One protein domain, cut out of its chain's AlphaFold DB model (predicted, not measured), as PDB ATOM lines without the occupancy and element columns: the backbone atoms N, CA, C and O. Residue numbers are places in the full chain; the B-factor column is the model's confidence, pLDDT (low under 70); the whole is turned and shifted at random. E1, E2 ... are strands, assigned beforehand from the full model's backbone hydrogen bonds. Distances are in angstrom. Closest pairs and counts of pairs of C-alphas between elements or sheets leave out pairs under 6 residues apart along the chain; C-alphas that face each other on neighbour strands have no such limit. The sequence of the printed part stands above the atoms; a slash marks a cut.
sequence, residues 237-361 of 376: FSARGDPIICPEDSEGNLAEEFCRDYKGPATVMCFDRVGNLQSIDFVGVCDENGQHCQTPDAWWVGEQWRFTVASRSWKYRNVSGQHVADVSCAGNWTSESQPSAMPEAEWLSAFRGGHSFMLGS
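What this domain is: This is residues 237 to 361 of the 376 residues of the protein "Hypothetical protein" of Symbiodinium natans (UniProt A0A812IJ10). With little regular structure, the domain is one twisted five-stranded sheet; the link from E6 to E7 wraps round its E6 edge with residues 334 to 340, and a small hairpin, E1 and E2, has E1 near E7. The 125 printed residues include no named helix and seven strands, E1 to E7 in order, holding only 45 residues: all strand. The sheet, E6 E5 E4 E3 E7, is mixed. The whole is compact, radius of gyration of the C-alphas 13.9 A, spans 39 by 34 by 26 A.

Where its parts are: E4, residues 277 to 286, measures 27.1 A; E5, 300 to 308, 23.8 A, bends by 50 degrees at residue 303. E3 is 266 to 271, E6 313 to 318, E7 355 to 360, E1 237 to 239, E2 244 to 248. C-alpha 237 is at (-57.276, -34.177, 38.780), C-alpha 360 at (-57.531, -40.982, 39.933).

How they stand to each other: E3 E4 E5 E6 form a meander, each strand the antiparallel neighbour of the one before; within hydrogen-bond range are N 268 and O 281, 2.8 A, N 282 and O 305, 2.8 A, and N 306 and O 315, 2.9 A. Edge strand E7 is parallel to E3: N 269 and O 357, 2.9 A. In the antiparallel hairpin of E1 and E2, N 238 and O 246 are 2.9 A apart. The closest C-alphas of E1 and E7, Phe 237 and Leu 359, are 5.3 A apart.

The domain as a whole: The farthest C-alphas, Val 274 and Asn 289, are 40.8 A apart. The printed part has no cut. Links E2 to E3, E4 to E5 and E6 to E7 are long. Low-confidence residues, pLDDT under 70, include 321 to 332.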
ATOM      1  N   PHE A 237     -57.513 -35.508  38.233       55.25
ATOM      2  CA  PHE A 237     -57.276 -34.177  38.780       55.25
ATOM      3  C   PHE A 237     -55.807 -33.809  38.593       55.25
ATOM      4  O   PHE A 237     -54.931 -34.672  38.704       55.25
ATOM      5  N   SER A 238     -55.546 -32.528  38.360       55.44
ATOM      6  CA  SER A 238     -54.217 -31.933  38.448       55.44
ATOM      7  C   SER A 238     -54.250 -30.738  39.400       55.44
ATOM      8  O   SER A 238     -55.265 -30.060  39.557       55.44
ATOM      9  N   ALA A 239     -53.130 -30.488  40.072       55.03
ATOM     10  CA  ALA A 239     -52.873 -29.193  40.684       55.03
ATOM     11  C   ALA A 239     -52.027 -28.382  39.700       55.03
ATOM     12  O   ALA A 239     -51.039 -28.896  39.166       55.03
ATOM     13  N   ARG A 240     -52.439 -27.143  39.426       54.56
ATOM     14  CA  ARG A 240     -51.759 -26.228  38.499       54.56
ATOM     15  C   ARG A 240     -51.830 -24.803  39.044       54.56
ATOM     16  O   ARG A 240     -52.618 -23.989  38.578       54.56
ATOM     17  N   GLY A 241     -50.979 -24.533  40.028       56.09
ATOM     18  CA  GLY A 241     -50.869 -23.242  40.705       56.09
ATOM     19  C   GLY A 241     -51.352 -23.297  42.150       56.09
ATOM     20  O   GLY A 241     -52.192 -24.124  42.516       56.09
ATOM     21  N   ASP A 242     -50.795 -22.420  42.976       57.69
ATOM     22  CA  ASP A 242     -51.081 -22.390  44.406       57.69
ATOM     23  C   ASP A 242     -52.370 -21.611  44.739       57.69
ATOM     24  O   ASP A 242     -52.586 -20.530  44.187       57.69
ATOM     25  N   PRO A 243     -53.192 -22.079  45.695       62.56
ATOM     26  CA  PRO A 243     -53.385 -23.456  46.134       62.56
ATOM     27  C   PRO A 243     -54.653 -24.010  45.462       62.56
ATOM     28  O   PRO A 243     -55.716 -24.073  46.076       62.56
ATOM     29  N   ILE A 244     -54.578 -24.372  44.173       73.62
ATOM     30  CA  ILE A 244     -55.759 -24.753  43.379       73.62
ATOM     31  C   ILE A 244     -55.621 -26.165  42.788       73.62
ATOM     32  O   ILE A 244     -54.723 -26.459  41.997       73.62
ATOM     33  N   ILE A 245     -56.566 -27.044  43.142       73.00
ATOM     34  CA  ILE A 245     -56.757 -28.362  42.512       73.00
ATOM     35  C   ILE A 245     -57.938 -28.296  41.546       73.00
ATOM     36  O   ILE A 245     -59.035 -27.886  41.927       73.00
ATOM     37  N   CYS A 246     -57.729 -28.750  40.313       73.44
ATOM     38  CA  CYS A 246     -58.716 -28.747  39.238       73.44
ATOM     39  C   CYS A 246     -58.929 -30.168  38.691       73.44
ATOM     40  O   CYS A 246     -57.961 -30.918  38.534       73.44
ATOM     41  N   PRO A 247     -60.169 -30.576  38.372       70.31
ATOM     42  CA  PRO A 247     -60.383 -31.766  37.560       70.31
ATOM     43  C   PRO A 247     -59.910 -31.523  36.117       70.31
ATOM     44  O   PRO A 247     -60.190 -30.482  35.522       70.31
ATOM     45  N   GLU A 248     -59.209 -32.511  35.562       70.00
ATOM     46  CA  GLU A 248     -58.902 -32.622  34.132       70.00
ATOM     47  C   GLU A 248     -59.826 -33.676  33.516       70.00
ATOM     48  O   GLU A 248     -59.985 -34.768  34.073       70.00
ATOM     49  N   ASP A 249     -60.417 -33.372  32.363       66.25
ATOM     50  CA  ASP A 249     -61.279 -34.309  31.646       66.25
ATOM     51  C   ASP A 249     -60.497 -35.471  30.984       66.25
ATOM     52  O   ASP A 249     -59.279 -35.630  31.129       66.25
ATOM     53  N   SER A 250     -61.204 -36.322  30.236       62.91
ATOM     54  CA  SER A 250     -60.594 -37.450  29.519       62.91
ATOM     55  C   SER A 250     -59.572 -37.041  28.453       62.91
ATOM     56  O   SER A 250     -58.699 -37.848  28.121       62.91
ATOM     57  N   GLU A 251     -59.654 -35.821  27.925       64.94
ATOM     58  CA  GLU A 251     -58.776 -35.274  26.884       64.94
ATOM     59  C   GLU A 251     -57.577 -34.530  27.501       64.94
ATOM     60  O   GLU A 251     -56.457 -34.621  26.991       64.94
ATOM     61  N   GLY A 252     -57.745 -33.982  28.705       66.19
ATOM     62  CA  GLY A 252     -56.747 -33.233  29.471       66.19
ATOM     63  C   GLY A 252     -57.072 -31.745  29.597       66.19
ATOM     64  O   GLY A 252     -56.199 -30.976  29.998       66.19
ATOM     65  N   ASN A 253     -58.295 -31.336  29.250       73.31
ATOM     66  CA  ASN A 253     -58.762 -29.969  29.445       73.31
ATOM     67  C   ASN A 253     -59.098 -29.756  30.928       73.31
ATOM     68  O   ASN A 253     -59.661 -30.643  31.575       73.31
ATOM     69  N   LEU A 254     -58.781 -28.578  31.467       71.75
ATOM     70  CA  LEU A 254     -59.161 -28.199  32.829       71.75
ATOM     71  C   LEU A 254     -60.646 -27.827  32.860       71.75
ATOM     72  O   LEU A 254     -61.074 -26.925  32.141       71.75
ATOM     73  N   ALA A 255     -61.425 -28.466  33.730       72.44
ATOM     74  CA  ALA A 255     -62.788 -28.028  34.014       72.44
ATOM     75  C   ALA A 255     -62.751 -26.943  35.106       72.44
ATOM     76  O   ALA A 255     -62.997 -27.209  36.285       72.44
ATOM     77  N   GLU A 256     -62.387 -25.721  34.694       74.44
ATOM     78  CA  GLU A 256     -62.099 -24.576  35.575       74.44
ATOM     79  C   GLU A 256     -63.236 -24.263  36.565       74.44
ATOM     80  O   GLU A 256     -62.995 -23.947  37.729       74.44
ATOM     81  N   GLU A 257     -64.486 -24.464  36.137       69.69
ATOM     82  CA  GLU A 257     -65.710 -24.311  36.937       69.69
ATOM     83  C   GLU A 257     -65.787 -25.205  38.193       69.69
ATOM     84  O   GLU A 257     -66.576 -24.934  39.103       69.69
ATOM     85  N   PHE A 258     -64.962 -26.255  38.279       69.38
ATOM     86  CA  PHE A 258     -64.887 -27.168  39.426       69.38
ATOM     87  C   PHE A 258     -63.567 -27.085  40.208       69.38
ATOM     88  O   PHE A 258     -63.383 -27.864  41.151       69.38
ATOM     89  N   CYS A 259     -62.666 -26.161  39.861       75.12
ATOM     90  CA  CYS A 259     -61.432 -25.935  40.611       75.12
ATOM     91  C   CYS A 259     -61.709 -25.560  42.081       75.12
ATOM     92  O   CYS A 259     -62.714 -24.927  42.422       75.12
ATOM     93  N   ARG A 260     -60.801 -25.956  42.977       75.62
ATOM     94  CA  ARG A 260     -60.881 -25.712  44.423       75.62
ATOM     95  C   ARG A 260     -59.611 -25.045  44.936       75.62
ATOM     96  O   ARG A 260     -58.582 -25.706  45.038       75.62
ATOM     97  N   ASP A 261     -59.747 -23.771  45.298       76.88
ATOM     98  CA  ASP A 261     -58.889 -23.069  46.261       76.88
ATOM     99  C   ASP A 261     -58.939 -23.822  47.607       76.88
ATOM    100  O   ASP A 261     -60.029 -24.050  48.148       76.88
ATOM    101  N   TYR A 262     -57.782 -24.263  48.106       70.00
ATOM    102  CA  TYR A 262     -57.624 -24.903  49.412       70.00
ATOM    103  C   TYR A 262     -56.688 -24.081  50.302       70.00
ATOM    104  O   TYR A 262     -55.473 -24.069  50.133       70.00
ATOM    105  N   LYS A 263     -57.258 -23.392  51.292       73.69
ATOM    106  CA  LYS A 263     -56.483 -22.602  52.261       73.69
ATOM    107  C   LYS A 263     -56.154 -23.472  53.464       73.69
ATOM    108  O   LYS A 263     -57.045 -24.111  54.022       73.69
ATOM    109  N   GLY A 264     -54.886 -23.504  53.855       75.50
ATOM    110  CA  GLY A 264     -54.378 -24.470  54.829       75.50
ATOM    111  C   GLY A 264     -53.848 -25.772  54.196       75.50
ATOM    112  O   GLY A 264     -53.989 -25.994  52.991       75.50
ATOM    113  N   PRO A 265     -53.217 -26.652  54.998       82.81
ATOM    114  CA  PRO A 265     -52.548 -27.854  54.498       82.81
ATOM    115  C   PRO A 265     -53.501 -28.851  53.824       82.81
ATOM    116  O   PRO A 265     -54.630 -29.056  54.284       82.81
ATOM    117  N   ALA A 266     -53.033 -29.523  52.767       83.75
ATOM    118  CA  ALA A 266     -53.830 -30.490  52.008       83.75
ATOM    119  C   ALA A 266     -53.148 -31.853  51.833       83.75
ATOM    120  O   ALA A 266     -51.991 -31.951  51.430       83.75
ATOM    121  N   THR A 267     -53.906 -32.921  52.081       87.94
ATOM    122  CA  THR A 267     -53.526 -34.299  51.744       87.94
ATOM    123  C   THR A 267     -54.117 -34.666  50.387       87.94
ATOM    124  O   THR A 267     -55.309 -34.470  50.152       87.94
ATOM    125  N   VAL A 268     -53.313 -35.231  49.493       84.00
ATOM    126  CA  VAL A 268     -53.714 -35.589  48.130       84.00
ATOM    127  C   VAL A 268     -53.365 -37.053  47.872       84.00
ATOM    128  O   VAL A 268     -52.201 -37.438  47.808       84.00
ATOM    129  N   MET A 269     -54.390 -37.897  47.771       87.81
ATOM    130  CA  MET A 269     -54.260 -39.347  47.620       87.81
ATOM    131  C   MET A 269     -54.366 -39.735  46.146       87.81
ATOM    132  O   MET A 269     -55.402 -39.514  45.519       87.81
ATOM    133  N   CYS A 270     -53.308 -40.328  45.597       83.81
ATOM    134  CA  CYS A 270     -53.206 -40.680  44.185       83.81
ATOM    135  C   CYS A 270     -53.427 -42.176  43.956       83.81
ATOM    136  O   CYS A 270     -52.640 -43.007  44.417       83.81
ATOM    137  N   PHE A 271     -54.474 -42.513  43.205       82.44
ATOM    138  CA  PHE A 271     -54.879 -43.884  42.894       82.44
ATOM    139  C   PHE A 271     -54.570 -44.252  41.438       82.44
ATOM    140  O   PHE A 271     -54.635 -43.405  40.546       82.44
ATOM    141  N   ASP A 272     -54.263 -45.523  41.176       77.81
ATOM    142  CA  ASP A 272     -54.136 -46.040  39.811       77.81
ATOM    143  C   ASP A 272     -55.494 -46.334  39.142       77.81
ATOM    144  O   ASP A 272     -56.566 -46.191  39.729       77.81
ATOM    145  N   ARG A 273     -55.435 -46.786  37.883       72.75
ATOM    146  CA  ARG A 273     -56.588 -47.151  37.034       72.75
ATOM    147  C   ARG A 273     -57.457 -48.289  37.578       72.75
ATOM    148  O   ARG A 273     -58.548 -48.504  37.061       72.75
ATOM    149  N   VAL A 274     -56.955 -49.049  38.549       75.19
ATOM    150  CA  VAL A 274     -57.624 -50.195  39.184       75.19
ATOM    151  C   VAL A 274     -58.140 -49.811  40.582       75.19
ATOM    152  O   VAL A 274     -58.907 -50.558  41.185       75.19
ATOM    153  N   GLY A 275     -57.784 -48.620  41.078       75.00
ATOM    154  CA  GLY A 275     -58.184 -48.102  42.385       75.00
ATOM    155  C   GLY A 275     -57.198 -48.407  43.514       75.00
ATOM    156  O   GLY A 275     -57.554 -48.218  44.676       75.00
ATOM    157  N   ASN A 276     -55.969 -48.857  43.224       82.25
ATOM    158  CA  ASN A 276     -54.948 -49.020  44.267       82.25
ATOM    159  C   ASN A 276     -54.260 -47.680  44.555       82.25
ATOM    160  O   ASN A 276     -53.934 -46.933  43.634       82.25
ATOM    161  N   LEU A 277     -53.991 -47.391  45.829       86.25
ATOM    162  CA  LEU A 277     -53.262 -46.192  46.243       86.25
ATOM    163  C   LEU A 277     -51.772 -46.307  45.871       86.25
ATOM    164  O   LEU A 277     -51.087 -47.226  46.319       86.25
ATOM    165  N   GLN A 278     -51.274 -45.362  45.072       87.94
ATOM    166  CA  GLN A 278     -49.896 -45.315  44.564       87.94
ATOM    167  C   GLN A 278     -49.016 -44.340  45.358       87.94
ATOM    168  O   GLN A 278     -47.891 -44.684  45.734       87.94
ATOM    169  N   SER A 279     -49.525 -43.142  45.667       89.56
ATOM    170  CA  SER A 279     -48.858 -42.189  46.563       89.56
ATOM    171  C   SER A 279     -49.839 -41.383  47.412       89.56
ATOM    172  O   SER A 279     -51.023 -41.272  47.092       89.56
ATOM    173  N   ILE A 280     -49.319 -40.819  48.501       90.50
ATOM    174  CA  ILE A 280     -49.971 -39.773  49.286       90.50
ATOM    175  C   ILE A 280     -49.037 -38.568  49.286       90.50
ATOM    176  O   ILE A 280     -47.885 -38.681  49.710       90.50
ATOM    177  N   ASP A 281     -49.538 -37.431  48.829       87.56
ATOM    178  CA  ASP A 281     -48.841 -36.156  48.865       87.56
ATOM    179  C   ASP A 281     -49.405 -35.304  50.004       87.56
ATOM    180  O   ASP A 281     -50.617 -35.210  50.189       87.56
ATOM    181  N   PHE A 282     -48.515 -34.689  50.771       88.81
ATOM    182  CA  PHE A 282     -48.824 -33.773  51.858       88.81
ATOM    183  C   PHE A 282     -48.278 -32.407  51.458       88.81
ATOM    184  O   PHE A 282     -47.065 -32.228  51.309       88.81
ATOM    185  N   VAL A 283     -49.189 -31.471  51.221       85.50
ATOM    186  CA  VAL A 283     -48.914 -30.138  50.688       85.50
ATOM    187  C   VAL A 283     -48.937 -29.146  51.848       85.50
ATOM    188  O   VAL A 283     -50.001 -28.862  52.406       85.50
ATOM    189  N   GLY A 284     -47.756 -28.675  52.251       85.06
ATOM    190  CA  GLY A 284     -47.590 -27.706  53.328       85.06
ATOM    191  C   GLY A 284     -47.657 -26.284  52.782       85.06
ATOM    192  O   GLY A 284     -46.833 -25.876  51.959       85.06
ATOM    193  N   VAL A 285     -48.653 -25.532  53.244       81.50
ATOM    194  CA  VAL A 285     -48.771 -24.105  52.939       81.50
ATOM    195  C   VAL A 285     -47.933 -23.258  53.893       81.50
ATOM    196  O   VAL A 285     -47.739 -23.652  55.039       81.50
ATOM    197  N   CYS A 286     -47.479 -22.089  53.450       80.31
ATOM    198  CA  CYS A 286     -46.784 -21.092  54.263       80.31
ATOM    199  C   CYS A 286     -47.302 -19.670  53.964       80.31
ATOM    200  O   CYS A 286     -48.172 -19.458  53.109       80.31
ATOM    201  N   ASP A 287     -46.785 -18.696  54.706       79.31
ATOM    202  CA  ASP A 287     -46.918 -17.268  54.421       79.31
ATOM    203  C   ASP A 287     -46.074 -16.831  53.202       79.31
ATOM    204  O   ASP A 287     -45.299 -17.600  52.634       79.31
ATOM    205  N   GLU A 288     -46.261 -15.586  52.754       74.19
ATOM    206  CA  GLU A 288     -45.716 -15.049  51.491       74.19
ATOM    207  C   GLU A 288     -44.182 -15.008  51.426       74.19
ATOM    208  O   GLU A 288     -43.592 -15.108  50.352       74.19
ATOM    209  N   ASN A 289     -43.528 -14.905  52.579       72.06
ATOM    210  CA  ASN A 289     -42.078 -14.965  52.737       72.06
ATOM    211  C   ASN A 289     -41.558 -16.371  53.101       72.06
ATOM    212  O   ASN A 289     -40.350 -16.523  53.289       72.06
ATOM    213  N   GLY A 290     -42.429 -17.384  53.203       70.94
ATOM    214  CA  GLY A 290     -42.064 -18.778  53.474       70.94
ATOM    215  C   GLY A 290     -41.434 -19.022  54.849       70.94
ATOM    216  O   GLY A 290     -40.612 -19.927  54.984       70.94
ATOM    217  N   GLN A 291     -41.761 -18.203  55.855       74.88
ATOM    218  CA  GLN A 291     -41.173 -18.268  57.199       74.88
ATOM    219  C   GLN A 291     -42.050 -19.019  58.209       74.88
ATOM    220  O   GLN A 291     -41.514 -19.674  59.101       74.88
ATOM    221  N   HIS A 292     -43.376 -18.965  58.065       77.81
ATOM    222  CA  HIS A 292     -44.335 -19.602  58.969       77.81
ATOM    223  C   HIS A 292     -45.240 -20.571  58.201       77.81
ATOM    224  O   HIS A 292     -46.345 -20.241  57.761       77.81
ATOM    225  N   CYS A 293     -44.758 -21.802  58.056       77.81
ATOM    226  CA  CYS A 293     -45.510 -22.885  57.441       77.81
ATOM    227  C   CYS A 293     -46.592 -23.452  58.375       77.81
ATOM    228  O   CYS A 293     -46.479 -23.415  59.598       77.81
ATOM    229  N   GLN A 294     -47.659 -23.972  57.768       75.56
ATOM    230  CA  GLN A 294     -48.832 -24.602  58.386       75.56
ATOM    231  C   GLN A 294     -49.666 -23.727  59.342       75.56
ATOM    232  O   GLN A 294     -50.504 -24.246  60.081       75.56
ATOM    233  N   THR A 295     -49.494 -22.404  59.315       73.69
ATOM    234  CA  THR A 295     -50.348 -21.483  60.080       73.69
ATOM    235  C   THR A 295     -51.772 -21.408  59.495       73.69
ATOM    236  O   THR A 295     -51.967 -21.695  58.311       73.69
ATOM    237  N   PRO A 296     -52.798 -21.013  60.279       69.44
ATOM    238  CA  PRO A 296     -54.162 -20.828  59.761       69.44
ATOM    239  C   PRO A 296     -54.272 -19.756  58.668       69.44
ATOM    240  O   PRO A 296     -55.183 -19.813  57.844       69.44
ATOM    241  N   ASP A 297     -53.341 -18.801  58.670       69.81
ATOM    242  CA  ASP A 297     -53.263 -17.680  57.734       69.81
ATOM    243  C   ASP A 297     -52.305 -17.953  56.551       69.81
ATOM    244  O   ASP A 297     -52.046 -17.060  55.752       69.81
ATOM    245  N   ALA A 298     -51.779 -19.175  56.406       73.38
ATOM    246  CA  ALA A 298     -50.935 -19.565  55.277       73.38
ATOM    247  C   ALA A 298     -51.764 -19.893  54.016       73.38
ATOM    248  O   ALA A 298     -52.691 -20.708  54.057       73.38
ATOM    249  N   TRP A 299     -51.402 -19.294  52.875       73.69
ATOM    250  CA  TRP A 299     -52.129 -19.447  51.599       73.69
ATOM    251  C   TRP A 299     -51.249 -19.686  50.356       73.69
ATOM    252  O   TRP A 299     -51.787 -19.838  49.262       73.69
ATOM    253  N   TRP A 300     -49.923 -19.751  50.500       75.38
ATOM    254  CA  TRP A 300     -48.982 -20.164  49.443       75.38
ATOM    255  C   TRP A 300     -48.518 -21.592  49.692       75.38
ATOM    256  O   TRP A 300     -48.459 -21.971  50.856       75.38
ATOM    257  N   VAL A 301     -48.111 -22.379  48.690       77.69
ATOM    258  CA  VAL A 301     -47.432 -23.651  48.989       77.69
ATOM    259  C   VAL A 301     -45.936 -23.394  49.150       77.69
ATOM    260  O   VAL A 301     -45.277 -22.880  48.250       77.69
ATOM    261  N   GLY A 302     -45.383 -23.762  50.308       78.81
ATOM    262  CA  GLY A 302     -43.941 -23.674  50.558       78.81
ATOM    263  C   GLY A 302     -43.227 -25.020  50.486       78.81
ATOM    264  O   GLY A 302     -42.024 -25.059  50.240       78.81
ATOM    265  N   GLU A 303     -43.934 -26.138  50.654       83.19
ATOM    266  CA  GLU A 303     -43.313 -27.460  50.730       83.19
ATOM    267  C   GLU A 303     -44.255 -28.604  50.331       83.19
ATOM    268  O   GLU A 303     -45.478 -28.528  50.475       83.19
ATOM    269  N   GLN A 304     -43.674 -29.706  49.853       85.12
ATOM    270  CA  GLN A 304     -44.425 -30.902  49.487       85.12
ATOM    271  C   GLN A 304     -43.651 -32.174  49.825       85.12
ATOM    272  O   GLN A 304     -42.532 -32.400  49.358       85.12
ATOM    273  N   TRP A 305     -44.304 -33.048  50.586       88.88
ATOM    274  CA  TRP A 305     -43.816 -34.383  50.913       88.88
ATOM    275  C   TRP A 305     -44.644 -35.423  50.164       88.88
ATOM    276  O   TRP A 305     -45.870 -35.359  50.181       88.88
ATOM    277  N   ARG A 306     -44.005 -36.412  49.534       88.75
ATOM    278  CA  ARG A 306     -44.695 -37.546  48.896       88.75
ATOM    279  C   ARG A 306     -44.272 -38.857  49.533       88.75
ATOM    280  O   ARG A 306     -43.107 -39.235  49.434       88.75
ATOM    281  N   PHE A 307     -45.229 -39.593  50.084       90.69
ATOM    282  CA  PHE A 307     -45.068 -41.003  50.415       90.69
ATOM    283  C   PHE A 307     -45.473 -41.867  49.219       90.69
ATOM    284  O   PHE A 307     -46.645 -41.904  48.841       90.69
ATOM    285  N   THR A 308     -44.524 -42.591  48.628       88.94
ATOM    286  CA  THR A 308     -44.810 -43.570  47.568       88.94
ATOM    287  C   THR A 308     -45.090 -44.934  48.196       88.94
ATOM    288  O   THR A 308     -44.214 -45.517  48.833       88.94
ATOM    289  N   VAL A 309     -46.293 -45.478  47.992       89.62
ATOM    290  CA  VAL A 309     -46.766 -46.700  48.671       89.62
ATOM    291  C   VAL A 309     -45.956 -47.933  48.259       89.62
ATOM    292  O   VAL A 309     -45.566 -48.725  49.117       89.62
ATOM    293  N   ALA A 310     -45.659 -48.074  46.963       87.25
ATOM    294  CA  ALA A 310     -44.972 -49.245  46.411       87.25
ATOM    295  C   ALA A 310     -43.527 -49.404  46.925       87.25
ATOM    296  O   ALA A 310     -43.110 -50.508  47.270       87.25
ATOM    297  N   SER A 311     -42.771 -48.305  47.013       87.88
ATOM    298  CA  SER A 311     -41.389 -48.278  47.516       87.88
ATOM    299  C   SER A 311     -41.282 -47.983  49.016       87.88
ATOM    300  O   SER A 311     -40.193 -48.089  49.575       87.88
ATOM    301  N   ARG A 312     -42.387 -47.582  49.665       88.50
ATOM    302  CA  ARG A 312     -42.450 -47.063  51.047       88.50
ATOM    303  C   ARG A 312     -41.466 -45.918  51.329       88.50
ATOM    304  O   ARG A 312     -41.033 -45.730  52.462       88.50
ATOM    305  N   SER A 313     -41.112 -45.163  50.293       87.50
ATOM    306  CA  SER A 313     -40.124 -44.086  50.348       87.50
ATOM    307  C   SER A 313     -40.796 -42.722  50.430       87.50
ATOM    308  O   SER A 313     -41.742 -42.461  49.679       87.50
ATOM    309  N   TRP A 314     -40.236 -41.831  51.241       87.88
ATOM    310  CA  TRP A 314     -40.556 -40.409  51.198       87.88
ATOM    311  C   TRP A 314     -39.689 -39.682  50.162       87.88
ATOM    312  O   TRP A 314     -38.496 -39.963  50.038       87.88
ATOM    313  N   LYS A 315     -40.302 -38.750  49.426       87.94
ATOM    314  CA  LYS A 315     -39.632 -37.636  48.741       87.94
ATOM    315  C   LYS A 315     -40.013 -36.328  49.440       87.94
ATOM    316  O   LYS A 315     -41.156 -36.197  49.880       87.94
ATOM    317  N   TYR A 316     -39.112 -35.354  49.424       87.38
ATOM    318  CA  TYR A 316     -39.344 -33.976  49.859       87.38
ATOM    319  C   TYR A 316     -38.946 -32.990  48.756       87.38
ATOM    320  O   TYR A 316     -37.980 -33.235  48.030       87.38
ATOM    321  N   ARG A 317     -39.665 -31.870  48.652       81.88
ATOM    322  CA  ARG A 317     -39.186 -30.655  47.985       81.88
ATOM    323  C   ARG A 317     -39.687 -29.402  48.699       81.88
ATOM    324  O   ARG A 317     -40.825 -29.361  49.173       81.88
ATOM    325  N   ASN A 318     -38.854 -28.373  48.699       81.38
ATOM    326  CA  ASN A 318     -39.228 -27.003  48.983       81.38
ATOM    327  C   ASN A 318     -39.743 -26.364  47.676       81.38
ATOM    328  O   ASN A 318     -39.128 -26.488  46.619       81.38
ATOM    329  N   VAL A 319     -40.903 -25.715  47.731       77.00
ATOM    330  CA  VAL A 319     -41.523 -24.995  46.600       77.00
ATOM    331  C   VAL A 319     -41.757 -23.512  46.904       77.00
ATOM    332  O   VAL A 319     -42.320 -22.797  46.074       77.00
ATOM    333  N   SER A 320     -41.264 -23.015  48.045       70.69
ATOM    334  CA  SER A 320     -41.264 -21.581  48.350       70.69
ATOM    335  C   SER A 320     -40.567 -20.786  47.235       70.69
ATOM    336  O   SER A 320     -39.514 -21.167  46.722       70.69
ATOM    337  N   GLY A 321     -41.217 -19.711  46.781       60.53
ATOM    338  CA  GLY A 321     -40.776 -18.914  45.629       60.53
ATOM    339  C   GLY A 321     -40.969 -19.558  44.244       60.53
ATOM    340  O   GLY A 321     -40.697 -18.897  43.245       60.53
ATOM    341  N   GLN A 322     -41.454 -20.804  44.139       61.09
ATOM    342  CA  GLN A 322     -41.841 -21.414  42.852       61.09
ATOM    343  C   GLN A 322     -43.329 -21.193  42.514       61.09
ATOM    344  O   GLN A 322     -43.702 -21.292  41.348       61.09
ATOM    345  N   HIS A 323     -44.164 -20.868  43.514       56.38
ATOM    346  CA  HIS A 323     -45.599 -20.529  43.403       56.38
ATOM    347  C   HIS A 323     -46.500 -21.593  42.727       56.38
ATOM    348  O   HIS A 323     -47.631 -21.292  42.327       56.38
ATOM    349  N   VAL A 324     -46.001 -22.825  42.549       58.16
ATOM    350  CA  VAL A 324     -46.719 -23.929  41.896       58.16
ATOM    351  C   VAL A 324     -46.377 -25.276  42.534       58.16
ATOM    352  O   VAL A 324     -45.377 -25.920  42.207       58.16
ATOM    353  N   ALA A 325     -47.285 -25.782  43.358       56.97
ATOM    354  CA  ALA A 325     -47.321 -27.180  43.748       56.97
ATOM    355  C   ALA A 325     -47.823 -28.067  42.592       56.97
ATOM    356  O   ALA A 325     -49.025 -28.226  42.371       56.97
ATOM    357  N   ASP A 326     -46.903 -28.711  41.866       62.91
ATOM    358  CA  ASP A 326     -47.242 -29.871  41.024       62.91
ATOM    359  C   ASP A 326     -47.620 -31.071  41.917       62.91
ATOM    360  O   ASP A 326     -46.785 -31.898  42.300       62.91
ATOM    361  N   VAL A 327     -48.903 -31.156  42.264       64.50
ATOM    362  CA  VAL A 327     -49.501 -32.291  42.985       64.50
ATOM    363  C   VAL A 327     -50.117 -33.316  42.017       64.50
ATOM    364  O   VAL A 327     -51.083 -34.002  42.342       64.50
ATOM    365  N   SER A 328     -49.570 -33.444  40.800       68.31
ATOM    366  CA  SER A 328     -49.988 -34.486  39.857       68.31
ATOM    367  C   SER A 328     -49.562 -35.882  40.326       68.31
ATOM    368  O   SER A 328     -48.483 -36.083  40.893       68.31
ATOM    369  N   CYS A 329     -50.363 -36.907  40.027       69.00
ATOM    370  CA  CYS A 329     -50.018 -38.281  40.408       69.00
ATOM    371  C   CYS A 329     -48.759 -38.830  39.723       69.00
ATOM    372  O   CYS A 329     -48.186 -39.792  40.227       69.00
ATOM    373  N   ALA A 330     -48.277 -38.200  38.646       67.12
ATOM    374  CA  ALA A 330     -47.024 -38.579  37.999       67.12
ATOM    375  C   ALA A 330     -45.807 -38.395  38.928       67.12
ATOM    376  O   ALA A 330     -44.939 -39.263  38.977       67.12
ATOM    377  N   GLY A 331     -45.758 -37.306  39.709       65.38
ATOM    378  CA  GLY A 331     -44.660 -37.065  40.656       65.38
ATOM    379  C   GLY A 331     -43.293 -36.933  39.985       65.38
ATOM    380  O   GLY A 331     -42.291 -37.415  40.532       65.38
ATOM    381  N   ASN A 332     -43.268 -36.293  38.810       68.69
ATOM    382  CA  ASN A 332     -42.121 -36.127  37.907       68.69
ATOM    383  C   ASN A 332     -41.062 -35.131  38.430       68.69
ATOM    384  O   ASN A 332     -40.401 -34.443  37.656       68.69
ATOM    385  N   TRP A 333     -40.894 -35.055  39.749       72.88
ATOM    386  CA  TRP A 333     -39.935 -34.196  40.430       72.88
ATOM    387  C   TRP A 333     -38.909 -35.017  41.222       72.88
ATOM    388  O   TRP A 333     -39.213 -36.069  41.800       72.88
ATOM    389  N   THR A 334     -37.668 -34.541  41.224       73.94
ATOM    390  CA  THR A 334     -36.550 -35.109  41.991       73.94
ATOM    391  C   THR A 334     -36.678 -34.691  43.454       73.94
ATOM    392  O   THR A 334     -37.034 -33.549  43.719       73.94
ATOM    393  N   SER A 335     -36.403 -35.594  44.401       77.69
ATOM    394  CA  SER A 335     -36.364 -35.207  45.818       77.69
ATOM    395  C   SER A 335     -35.174 -34.288  46.068       77.69
ATOM    396  O   SER A 335     -34.058 -34.597  45.647       77.69
ATOM    397  N   GLU A 336     -35.404 -33.200  46.787       79.56
ATOM    398  CA  GLU A 336     -34.345 -32.313  47.255       79.56
ATOM    399  C   GLU A 336     -33.609 -32.939  48.448       79.56
ATOM    400  O   GLU A 336     -34.100 -33.867  49.095       79.56
ATOM    401  N   SER A 337     -32.375 -32.497  48.693       57.56
ATOM    402  CA  SER A 337     -31.395 -33.265  49.465       57.56
ATOM    403  C   SER A 337     -31.403 -32.984  50.973       57.56
ATOM    404  O   SER A 337     -30.389 -32.561  51.526       57.56
ATOM    405  N   GLN A 338     -32.510 -33.302  51.643       53.91
ATOM    406  CA  GLN A 338     -32.512 -33.808  53.025       53.91
ATOM    407  C   GLN A 338     -33.536 -34.961  53.146       53.91
ATOM    408  O   GLN A 338     -34.269 -35.212  52.191       53.91
ATOM    409  N   PRO A 339     -33.418 -35.831  54.166       52.56
ATOM    410  CA  PRO A 339     -33.362 -37.274  53.924       52.56
ATOM    411  C   PRO A 339     -34.700 -37.923  53.555       52.56
ATOM    412  O   PRO A 339     -35.774 -37.405  53.830       52.56
ATOM    413  N   SER A 340     -34.616 -39.161  53.058       54.47
ATOM    414  CA  SER A 340     -35.733 -40.095  52.823       54.47
ATOM    415  C   SER A 340     -36.469 -40.562  54.098       54.47
ATOM    416  O   SER A 340     -37.094 -41.626  54.116       54.47
ATOM    417  N   ALA A 341     -36.378 -39.781  55.175       67.94
ATOM    418  CA  ALA A 341     -37.107 -39.964  56.415       67.94
ATOM    419  C   ALA A 341     -38.578 -39.546  56.256       67.94
ATOM    420  O   ALA A 341     -38.960 -38.846  55.320       67.94
ATOM    421  N   MET A 342     -39.407 -39.983  57.199       80.81
ATOM    422  CA  MET A 342     -40.770 -39.479  57.350       80.81
ATOM    423  C   MET A 342     -40.729 -38.025  57.857       80.81
ATOM    424  O   MET A 342     -39.888 -37.743  58.716       80.81
ATOM    425  N   PRO A 343     -41.624 -37.126  57.401       85.31
ATOM    426  CA  PRO A 343     -41.784 -35.811  58.016       85.31
ATOM    427  C   PRO A 343     -42.152 -35.926  59.499       85.31
ATOM    428  O   PRO A 343     -42.696 -36.938  59.956       85.31
ATOM    429  N   GLU A 344     -41.850 -34.879  60.261       85.88
ATOM    430  CA  GLU A 344     -42.001 -34.897  61.715       85.88
ATOM    431  C   GLU A 344     -43.466 -35.041  62.159       85.88
ATOM    432  O   GLU A 344     -44.409 -34.646  61.471       85.88
ATOM    433  N   ALA A 345     -43.683 -35.620  63.343       86.31
ATOM    434  CA  ALA A 345     -45.033 -35.893  63.843       86.31
ATOM    435  C   ALA A 345     -45.842 -34.614  64.139       86.31
ATOM    436  O   ALA A 345     -47.072 -34.639  64.062       86.31
ATOM    437  N   GLU A 346     -45.157 -33.512  64.456       84.88
ATOM    438  CA  GLU A 346     -45.741 -32.176  64.609       84.88
ATOM    439  C   GLU A 346     -46.174 -31.614  63.246       84.88
ATOM    440  O   GLU A 346     -47.336 -31.250  63.077       84.88
ATOM    441  N   TRP A 347     -45.301 -31.700  62.240       85.38
ATOM    442  CA  TRP A 347     -45.579 -31.330  60.848       85.38
ATOM    443  C   TRP A 347     -46.754 -32.110  60.232       85.38
ATOM    444  O   TRP A 347     -47.597 -31.560  59.527       85.38
ATOM    445  N   LEU A 348     -46.866 -33.407  60.528       86.50
ATOM    446  CA  LEU A 348     -48.008 -34.230  60.107       86.50
ATOM    447  C   LEU A 348     -49.300 -33.927  60.890       86.50
ATOM    448  O   LEU A 348     -50.373 -34.401  60.505       86.50
ATOM    449  N   SER A 349     -49.240 -33.175  61.993       87.12
ATOM    450  CA  SER A 349     -50.408 -32.935  62.845       87.12
ATOM    451  C   SER A 349     -51.414 -31.960  62.222       87.12
ATOM    452  O   SER A 349     -52.618 -32.185  62.361       87.12
ATOM    453  N   ALA A 350     -50.953 -30.954  61.468       83.56
ATOM    454  CA  ALA A 350     -51.820 -29.949  60.851       83.56
ATOM    455  C   ALA A 350     -52.788 -30.554  59.815       83.56
ATOM    456  O   ALA A 350     -53.957 -30.171  59.737       83.56
ATOM    457  N   PHE A 351     -52.357 -31.597  59.098       85.25
ATOM    458  CA  PHE A 351     -53.185 -32.321  58.125       85.25
ATOM    459  C   PHE A 351     -54.391 -33.045  58.745       85.25
ATOM    460  O   PHE A 351     -55.317 -33.399  58.021       85.25
ATOM    461  N   ARG A 352     -54.449 -33.224  60.075       82.38
ATOM    462  CA  ARG A 352     -55.607 -33.841  60.760       82.38
ATOM    463  C   ARG A 352     -56.887 -33.008  60.671       82.38
ATOM    464  O   ARG A 352     -57.972 -33.572  60.789       82.38
ATOM    465  N   GLY A 353     -56.759 -31.692  60.501       75.44
ATOM    466  CA  GLY A 353     -57.866 -30.775  60.201       75.44
ATOM    467  C   GLY A 353     -57.811 -30.195  58.784       75.44
ATOM    468  O   GLY A 353     -58.646 -29.361  58.446       75.44
ATOM    469  N   GLY A 354     -56.822 -30.604  57.987       73.19
ATOM    470  CA  GLY A 354     -56.560 -30.080  56.651       73.19
ATOM    471  C   GLY A 354     -57.500 -30.630  55.580       73.19
ATOM    472  O   GLY A 354     -58.296 -31.548  55.803       73.19
ATOM    473  N   HIS A 355     -57.385 -30.081  54.375       79.81
ATOM    474  CA  HIS A 355     -58.149 -30.558  53.229       79.81
ATOM    475  C   HIS A 355     -57.671 -31.951  52.784       79.81
ATOM    476  O   HIS A 355     -56.520 -32.336  52.990       79.81
ATOM    477  N   SER A 356     -58.563 -32.738  52.179       82.12
ATOM    478  CA  SER A 356     -58.249 -34.076  51.665       82.12
ATOM    479  C   SER A 356     -58.869 -34.280  50.289       82.12
ATOM    480  O   SER A 356     -60.082 -34.145  50.123       82.12
ATOM    481  N   PHE A 357     -58.033 -34.630  49.314       79.75
ATOM    482  CA  PHE A 357     -58.405 -34.833  47.918       79.75
ATOM    483  C   PHE A 357     -58.015 -36.238  47.455       79.75
ATOM    484  O   PHE A 357     -57.025 -36.807  47.916       79.75
ATOM    485  N   MET A 358     -58.787 -36.795  46.525       79.00
ATOM    486  CA  MET A 358     -58.533 -38.105  45.923       79.00
ATOM    487  C   MET A 358     -58.450 -37.930  44.412       79.00
ATOM    488  O   MET A 358     -59.424 -37.508  43.793       79.00
ATOM    489  N   LEU A 359     -57.293 -38.239  43.828       73.25
ATOM    490  CA  LEU A 359     -57.051 -38.102  42.397       73.25
ATOM    491  C   LEU A 359     -56.906 -39.496  41.777       73.25
ATOM    492  O   LEU A 359     -56.064 -40.293  42.198       73.25
ATOM    493  N   GLY A 360     -57.715 -39.794  40.764       66.94
ATOM    494  CA  GLY A 360     -57.531 -40.982  39.933       66.94
ATOM    495  C   GLY A 360     -56.531 -40.711  38.811       66.94
ATOM    496  O   GLY A 360     -56.622 -39.697  38.120       66.94
ATOM    497  N   SER A 361     -55.594 -41.631  38.578       62.25
ATOM    498  CA  SER A 361     -54.825 -41.640  37.332       62.25
ATOM    499  C   SER A 361     -55.783 -41.886  36.163       62.25
ATOM    500  O   SER A 361     -56.575 -42.829  36.240       62.25
TER     501      SER A 361